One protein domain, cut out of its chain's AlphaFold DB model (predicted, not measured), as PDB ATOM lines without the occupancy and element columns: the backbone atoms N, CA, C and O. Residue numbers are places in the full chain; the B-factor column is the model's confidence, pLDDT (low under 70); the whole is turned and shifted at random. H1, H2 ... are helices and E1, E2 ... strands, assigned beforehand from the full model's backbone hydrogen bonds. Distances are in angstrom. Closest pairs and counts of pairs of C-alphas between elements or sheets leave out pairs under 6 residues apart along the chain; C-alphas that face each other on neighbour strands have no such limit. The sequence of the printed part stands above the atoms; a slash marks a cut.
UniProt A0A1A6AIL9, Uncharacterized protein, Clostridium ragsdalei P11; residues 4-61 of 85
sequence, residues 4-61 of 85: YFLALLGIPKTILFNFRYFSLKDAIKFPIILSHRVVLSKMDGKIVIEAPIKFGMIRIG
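This is residues 4 to 61 of the 85 residues of an uncharacterized protein of Clostridium ragsdalei P11 (UniProt A0A1A6AIL9). Helix H2 packs beside strand E1 of a two-stranded parallel sheet, with short helices H1 and H3 near its two ends, while residues 35 to 57 swing out in a wide loop from E1 to E2. The 58 printed residues hold three helices, then two strands: mixed class, with 27 residues, under half, in named elements. The whole is compact, radius of gyration of the C-alphas 11.2 A, spanning 32 by 23 by 17 A.

Start at H1, residues 4 to 8; it and H2, residues 10 to 21, meet only through their link. H2 touches H3, residues 24 to 27, closest at the C-alphas of Asn 18 and Ala 27, 4.8 A. Next find E1, residues 32 to 34; its closest C-alphas to H2 are Leu 34 and Thr 14, 5.2 A. E2, residues 58 to 60, is parallel to E1 at 16 degrees, with N 33 and O 58 within hydrogen-bond range, 2.8 A. Every O i to N i+4 pair is within range in H1 and H2; H3 is too short for one.

Find C-alpha 4 at (66.908, -20.714, -6.642), where H1 begins. H2 runs 16.8 A; E2 ends at C-alpha 60, (77.170, -10.115, -15.569).

The printed part has no cut; the E1 to E2 link is long. Residues 4 to 8, 10 and 40 to 42 have pLDDT under 70.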
ATOM      1  N   TYR A   4      67.313 -22.019  -7.173       65.69
ATOM      2  CA  TYR A   4      66.908 -20.714  -6.642       65.69
ATOM      3  C   TYR A   4      67.752 -20.236  -5.455       65.69
ATOM      4  O   TYR A   4      68.037 -19.048  -5.348       65.69
ATOM      5  N   PHE A   5      68.215 -21.151  -4.600       68.62
ATOM      6  CA  PHE A   5      69.063 -20.810  -3.456       68.62
ATOM      7  C   PHE A   5      70.440 -20.319  -3.919       68.62
ATOM      8  O   PHE A   5      70.974 -19.333  -3.420       68.62
ATOM      9  N   LEU A   6      70.962 -20.963  -4.965       63.91
ATOM     10  CA  LEU A   6      72.175 -20.524  -5.647       63.91
ATOM     11  C   LEU A   6      71.981 -19.141  -6.276       63.91
ATOM     12  O   LEU A   6      72.869 -18.311  -6.167       63.91
ATOM     13  N   ALA A   7      70.830 -18.851  -6.885       63.72
ATOM     14  CA  ALA A   7      70.559 -17.518  -7.428       63.72
ATOM     15  C   ALA A   7      70.514 -16.434  -6.332       63.72
ATOM     16  O   ALA A   7      71.071 -15.352  -6.522       63.72
ATOM     17  N   LEU A   8      69.930 -16.745  -5.170       67.31
ATOM     18  CA  LEU A   8      69.849 -15.828  -4.029       67.31
ATOM     19  C   LEU A   8      71.228 -15.450  -3.469       67.31
ATOM     20  O   LEU A   8      71.458 -14.295  -3.119       67.31
ATOM     21  N   LEU A   9      72.181 -16.387  -3.463       70.69
ATOM     22  CA  LEU A   9      73.569 -16.135  -3.053       70.69
ATOM     23  C   LEU A   9      74.304 -15.126  -3.967       70.69
ATOM     24  O   LEU A   9      75.354 -14.605  -3.592       70.69
ATOM     25  N   GLY A  10      73.781 -14.825  -5.163       69.12
ATOM     26  CA  GLY A  10      74.315 -13.783  -6.053       69.12
ATOM     27  C   GLY A  10      73.888 -12.354  -5.683       69.12
ATOM     28  O   GLY A  10      74.576 -11.391  -6.026       69.12
ATOM     29  N   ILE A  11      72.791 -12.205  -4.937       76.94
ATOM     30  CA  ILE A  11      72.233 -10.908  -4.528       76.94
ATOM     31  C   ILE A  11      73.180 -10.129  -3.596       76.94
ATOM     32  O   ILE A  11      73.481  -8.979  -3.919       76.94
ATOM     33  N   PRO A  12      73.732 -10.697  -2.503       78.31
ATOM     34  CA  PRO A  12      74.630  -9.939  -1.628       78.31
ATOM     35  C   PRO A  12      75.910  -9.487  -2.344       78.31
ATOM     36  O   PRO A  12      76.387  -8.378  -2.108       78.31
ATOM     37  N   LYS A  13      76.427 -10.290  -3.286       79.31
ATOM     38  CA  LYS A  13      77.572  -9.903  -4.129       79.31
ATOM     39  C   LYS A  13      77.240  -8.698  -5.004       79.31
ATOM     40  O   LYS A  13      78.057  -7.798  -5.156       79.31
ATOM     41  N   THR A  14      76.029  -8.678  -5.550       82.75
ATOM     42  CA  THR A  14      75.521  -7.581  -6.378       82.75
ATOM     43  C   THR A  14      75.398  -6.284  -5.580       82.75
ATOM     44  O   THR A  14      75.794  -5.224  -6.063       82.75
ATOM     45  N   ILE A  15      74.894  -6.359  -4.345       84.19
ATOM     46  CA  ILE A  15      74.805  -5.207  -3.441       84.19
ATOM     47  C   ILE A  15      76.214  -4.687  -3.141       84.19
ATOM     48  O   ILE A  15      76.506  -3.527  -3.412       84.19
ATOM     49  N   LEU A  16      77.119  -5.552  -2.676       84.25
ATOM     50  CA  LEU A  16      78.482  -5.143  -2.336       84.25
ATOM     51  C   LEU A  16      79.201  -4.486  -3.522       84.25
ATOM     52  O   LEU A  16      79.878  -3.478  -3.350       84.25
ATOM     53  N   PHE A  17      79.014  -5.025  -4.726       84.38
ATOM     54  CA  PHE A  17      79.587  -4.467  -5.944       84.38
ATOM     55  C   PHE A  17      79.017  -3.076  -6.246       84.38
ATOM     56  O   PHE A  17      79.769  -2.112  -6.344       84.38
ATOM     57  N   ASN A  18      77.693  -2.920  -6.317       85.31
ATOM     58  CA  ASN A  18      77.103  -1.621  -6.648       85.31
ATOM     59  C   ASN A  18      77.476  -0.529  -5.635       85.31
ATOM     60  O   ASN A  18      77.794   0.583  -6.040       85.31
ATOM     61  N   PHE A  19      77.507  -0.844  -4.339       84.56
ATOM     62  CA  PHE A  19      77.875   0.119  -3.295       84.56
ATOM     63  C   PHE A  19      79.378   0.440  -3.256       84.56
ATOM     64  O   PHE A  19      79.758   1.507  -2.784       84.56
ATOM     65  N   ARG A  20      80.241  -0.456  -3.754       84.75
ATOM     66  CA  ARG A  20      81.687  -0.212  -3.887       84.75
ATOM     67  C   ARG A  20      82.002   0.726  -5.055       84.75
ATOM     68  O   ARG A  20      82.916   1.535  -4.942       84.75
ATOM     69  N   TYR A  21      81.282   0.584  -6.170       82.06
ATOM     70  CA  TYR A  21      81.586   1.273  -7.431       82.06
ATOM     71  C   TYR A  21      80.739   2.522  -7.696       82.06
ATOM     72  O   TYR A  21      81.208   3.419  -8.395       82.06
ATOM     73  N   PHE A  22      79.524   2.604  -7.149       83.44
ATOM     74  CA  PHE A  22      78.607   3.728  -7.351       83.44
ATOM     75  C   PHE A  22      78.309   4.461  -6.046       83.44
ATOM     76  O   PHE A  22      78.339   3.891  -4.957       83.44
ATOM     77  N   SER A  23      77.953   5.742  -6.159       82.62
ATOM     78  CA  SER A  23      77.412   6.505  -5.034       82.62
ATOM     79  C   SER A  23      76.091   5.901  -4.547       82.62
ATOM     80  O   SER A  23      75.335   5.342  -5.337       82.62
ATOM     81  N   LEU A  24      75.771   6.067  -3.258       81.69
ATOM     82  CA  LEU A  24      74.589   5.470  -2.608       81.69
ATOM     83  C   LEU A  24      73.284   5.657  -3.407       81.69
ATOM     84  O   LEU A  24      72.494   4.727  -3.521       81.69
ATOM     85  N   LYS A  25      73.084   6.834  -4.015       81.38
ATOM     86  CA  LYS A  25      71.894   7.157  -4.828       81.38
ATOM     87  C   LYS A  25      71.749   6.286  -6.081       81.38
ATOM     88  O   LYS A  25      70.633   6.005  -6.511       81.38
ATOM     89  N   ASP A  26      72.867   5.871  -6.655       81.12
ATOM     90  CA  ASP A  26      72.915   5.077  -7.877       81.12
ATOM     91  C   ASP A  26      73.071   3.588  -7.582       81.12
ATOM     92  O   ASP A  26      72.498   2.757  -8.283       81.12
ATOM     93  N   ALA A  27      73.741   3.246  -6.479       82.69
ATOM     94  CA  ALA A  27      73.862   1.879  -5.997       82.69
ATOM     95  C   ALA A  27      72.498   1.254  -5.653       82.69
ATOM     96  O   ALA A  27      72.268   0.086  -5.965       82.69
ATOM     97  N   ILE A  28      71.567   2.037  -5.087       83.69
ATOM     98  CA  ILE A  28      70.196   1.594  -4.753       83.69
ATOM     99  C   ILE A  28      69.400   1.197  -6.003       83.69
ATOM    100  O   ILE A  28      68.513   0.349  -5.932       83.69
ATOM    101  N   LYS A  29      69.722   1.769  -7.169       84.62
ATOM    102  CA  LYS A  29      69.057   1.423  -8.430       84.62
ATOM    103  C   LYS A  29      69.511   0.074  -8.977       84.62
ATOM    104  O   LYS A  29      68.970  -0.342  -9.988       84.62
ATOM    105  N   PHE A  30      70.492  -0.590  -8.358       84.38
ATOM    106  CA  PHE A  30      71.060  -1.865  -8.807       84.38
ATOM    107  C   PHE A  30      71.292  -1.928 -10.326       84.38
ATOM    108  O   PHE A  30      70.719  -2.779 -11.017       84.38
ATOM    109  N   PRO A  31      72.113  -1.019 -10.881       82.38
ATOM    110  CA  PRO A  31      72.385  -1.018 -12.310       82.38
ATOM    111  C   PRO A  31      73.124  -2.268 -12.763       82.38
ATOM    112  O   PRO A  31      72.877  -2.756 -13.864       82.38
ATOM    113  N   ILE A  32      74.005  -2.802 -11.916       83.38
ATOM    114  CA  ILE A  32      74.759  -4.017 -12.199       83.38
ATOM    115  C   ILE A  32      74.117  -5.176 -11.448       83.38
ATOM    116  O   ILE A  32      73.921  -5.078 -10.243       83.38
ATOM    117  N   ILE A  33      73.819  -6.276 -12.133       84.25
ATOM    118  CA  ILE A  33      73.325  -7.524 -11.547       84.25
ATOM    119  C   ILE A  33      74.358  -8.614 -11.798       84.25
ATOM    120  O   ILE A  33      74.689  -8.911 -12.946       84.25
ATOM    121  N   LEU A  34      74.848  -9.237 -10.728       81.94
ATOM    122  CA  LEU A  34      75.808 -10.331 -10.809       81.94
ATOM    123  C   LEU A  34      75.095 -11.670 -10.626       81.94
ATOM    124  O   LEU A  34      74.368 -11.893  -9.658       81.94
ATOM    125  N   SER A  35      75.342 -12.599 -11.542       81.00
ATOM    126  CA  SER A  35      74.982 -13.997 -11.338       81.00
ATOM    127  C   SER A  35      75.852 -14.606 -10.240       81.00
ATOM    128  O   SER A  35      77.038 -14.302 -10.117       81.00
ATOM    129  N   HIS A  36      75.291 -15.534  -9.469       76.00
ATOM    130  CA  HIS A  36      76.017 -16.247  -8.416       76.00
ATOM    131  C   HIS A  36      77.300 -16.942  -8.899       76.00
ATOM    132  O   HIS A  36      78.247 -17.104  -8.129       76.00
ATOM    133  N   ARG A  37      77.327 -17.330 -10.180       72.56
ATOM    134  CA  ARG A  37      78.457 -18.009 -10.828       72.56
ATOM    135  C   ARG A  37      79.617 -17.067 -11.164       72.56
ATOM    136  O   ARG A  37      80.672 -17.544 -11.564       72.56
ATOM    137  N   VAL A  38      79.435 -15.751 -11.031       72.38
ATOM    138  CA  VAL A  38      80.489 -14.765 -11.292       72.38
ATOM    139  C   VAL A  38      81.480 -14.764 -10.133       72.38
ATOM    140  O   VAL A  38      81.109 -14.582  -8.969       72.38
ATOM    141  N   VAL A  39      82.755 -14.951 -10.472       71.00
ATOM    142  CA  VAL A  39      83.882 -14.828  -9.548       71.00
ATOM    143  C   VAL A  39      84.527 -13.462  -9.761       71.00
ATOM    144  O   VAL A  39      85.100 -13.187 -10.813       71.00
ATOM    145  N   LEU A  40      84.422 -12.593  -8.755       69.75
ATOM    146  CA  LEU A  40      85.076 -11.286  -8.737       69.75
ATOM    147  C   LEU A  40      86.540 -11.488  -8.313       69.75
ATOM    148  O   LEU A  40      86.815 -11.611  -7.126       69.75
ATOM    149  N   SER A  41      87.465 -11.587  -9.275       68.31
ATOM    150  CA  SER A  41      88.886 -11.877  -8.979       68.31
ATOM    151  C   SER A  41      89.715 -10.633  -8.650       68.31
ATOM    152  O   SER A  41      90.617 -10.702  -7.823       68.31
ATOM    153  N   LYS A  42      89.429  -9.493  -9.292       67.69
ATOM    154  CA  LYS A  42      90.091  -8.207  -9.033       67.69
ATOM    155  C   LYS A  42      89.059  -7.092  -9.116       67.69
ATOM    156  O   LYS A  42      88.311  -7.034 -10.088       67.69
ATOM    157  N   MET A  43      89.011  -6.243  -8.094       70.44
ATOM    158  CA  MET A  43      88.051  -5.140  -7.984       70.44
ATOM    159  C   MET A  43      88.731  -3.759  -8.036       70.44
ATOM    160  O   MET A  43      88.190  -2.785  -7.525       70.44
ATOM    161  N   ASP A  44      89.883  -3.653  -8.697       70.50
ATOM    162  CA  ASP A  44      90.726  -2.444  -8.667       70.50
ATOM    163  C   ASP A  44      90.427  -1.437  -9.798       70.50
ATOM    164  O   ASP A  44      91.153  -0.465  -9.987       70.50
ATOM    165  N   GLY A  45      89.370  -1.670 -10.584       73.38
ATOM    166  CA  GLY A  45      88.947  -0.770 -11.663       73.38
ATOM    167  C   GLY A  45      88.065   0.390 -11.191       73.38
ATOM    168  O   GLY A  45      87.595   0.420 -10.057       73.38
ATOM    169  N   LYS A  46      87.769   1.324 -12.099       72.69
ATOM    170  CA  LYS A  46      86.717   2.338 -11.933       72.69
ATOM    171  C   LYS A  46      85.610   2.060 -12.945       72.69
ATOM    172  O   LYS A  46      85.901   1.864 -14.120       72.69
ATOM    173  N   ILE A  47      84.356   2.052 -12.498       75.62
ATOM    174  CA  ILE A  47      83.189   1.912 -13.376       75.62
ATOM    175  C   ILE A  47      82.549   3.291 -13.498       75.62
ATOM    176  O   ILE A  47      82.131   3.866 -12.496       75.62
ATOM    177  N   VAL A  48      82.508   3.832 -14.713       75.56
ATOM    178  CA  VAL A  48      81.849   5.106 -15.020       75.56
ATOM    179  C   VAL A  48      80.732   4.814 -16.008       75.56
ATOM    180  O   VAL A  48      80.965   4.178 -17.032       75.56
ATOM    181  N   ILE A  49      79.514   5.237 -15.676       76.62
ATOM    182  CA  ILE A  49      78.359   5.164 -16.570       76.62
ATOM    183  C   ILE A  49      78.011   6.603 -16.941       76.62
ATOM    184  O   ILE A  49      77.507   7.347 -16.106       76.62
ATOM    185  N   GLU A  50      78.274   6.991 -18.188       75.62
ATOM    186  CA  GLU A  50      77.958   8.326 -18.737       75.62
ATOM    187  C   GLU A  50      76.500   8.430 -19.231       75.62
ATOM    188  O   GLU A  50      76.144   9.271 -20.048       75.62
ATOM    189  N   ALA A  51      75.638   7.547 -18.731       76.94
ATOM    190  CA  ALA A  51      74.242   7.409 -19.114       76.94
ATOM    191  C   ALA A  51      73.343   7.421 -17.865       76.94
ATOM    192  O   ALA A  51      73.796   7.088 -16.765       76.94
ATOM    193  N   PRO A  52      72.048   7.760 -18.001       80.50
ATOM    194  CA  PRO A  52      71.116   7.699 -16.883       80.50
ATOM    195  C   PRO A  52      71.024   6.272 -16.328       80.50
ATOM    196  O   PRO A  52      70.642   5.333 -17.026       80.50
ATOM    197  N   ILE A  53      71.361   6.128 -15.044       80.94
ATOM    198  CA  ILE A  53      71.433   4.840 -14.350       80.94
ATOM    199  C   ILE A  53      70.032   4.236 -14.210       80.94
ATOM    200  O   ILE A  53      69.155   4.807 -13.556       80.94
ATOM    201  N   LYS A  54      69.845   3.060 -14.820       81.81
ATOM    202  CA  LYS A  54      68.611   2.260 -14.812       81.81
ATOM    203  C   LYS A  54      68.850   0.907 -14.145       81.81
ATOM    204  O   LYS A  54      69.947   0.358 -14.221       81.81
ATOM    205  N   PHE A  55      67.807   0.365 -13.524       84.88
ATOM    206  CA  PHE A  55      67.857  -0.947 -12.881       84.88
ATOM    207  C   PHE A  55      68.179  -2.059 -13.883       84.88
ATOM    208  O   PHE A  55      67.573  -2.132 -14.951       84.88
ATOM    209  N   GLY A  56      69.128  -2.931 -13.530       78.62
ATOM    210  CA  GLY A  56      69.482  -4.105 -14.329       78.62
ATOM    211  C   GLY A  56      70.089  -3.804 -15.700       78.62
ATOM    212  O   GLY A  56      70.048  -4.669 -16.575       78.62
ATOM    213  N   MET A  57      70.646  -2.606 -15.892       79.12
ATOM    214  CA  MET A  57      71.276  -2.177 -17.143       79.12
ATOM    215  C   MET A  57      72.455  -3.074 -17.551       79.12
ATOM    216  O   MET A  57      72.644  -3.349 -18.733       79.12
ATOM    217  N   ILE A  58      73.237  -3.559 -16.585       78.38
ATOM    218  CA  ILE A  58      74.403  -4.414 -16.812       78.38
ATOM    219  C   ILE A  58      74.173  -5.722 -16.061       78.38
ATOM    220  O   ILE A  58      74.019  -5.736 -14.845       78.38
ATOM    221  N   ARG A  59      74.157  -6.855 -16.759       81.19
ATOM    222  CA  ARG A  59      73.892  -8.166 -16.147       81.19
ATOM    223  C   ARG A  59      75.071  -9.082 -16.395       81.19
ATOM    224  O   ARG A  59      75.170  -9.587 -17.495       81.19
ATOM    225  N   ILE A  60      75.936  -9.323 -15.413       77.00
ATOM    226  CA  ILE A  60      77.170 -10.115 -15.569       77.00
ATOM    227  C   ILE A  60      76.919 -11.584 -15.197       77.00
ATOM    228  O   ILE A  60      76.317 -11.887 -14.166       77.00
ATOM    229  N   GLY A  61      77.388 -12.519 -16.030       70.69
ATOM    230  CA  GLY A  61      77.258 -13.968 -15.796       70.69
ATOM    231  C   GLY A  61      75.860 -14.543 -16.051       70.69
ATOM    232  O   GLY A  61      75.570 -15.678 -15.665       70.69
TER     233      GLY A  61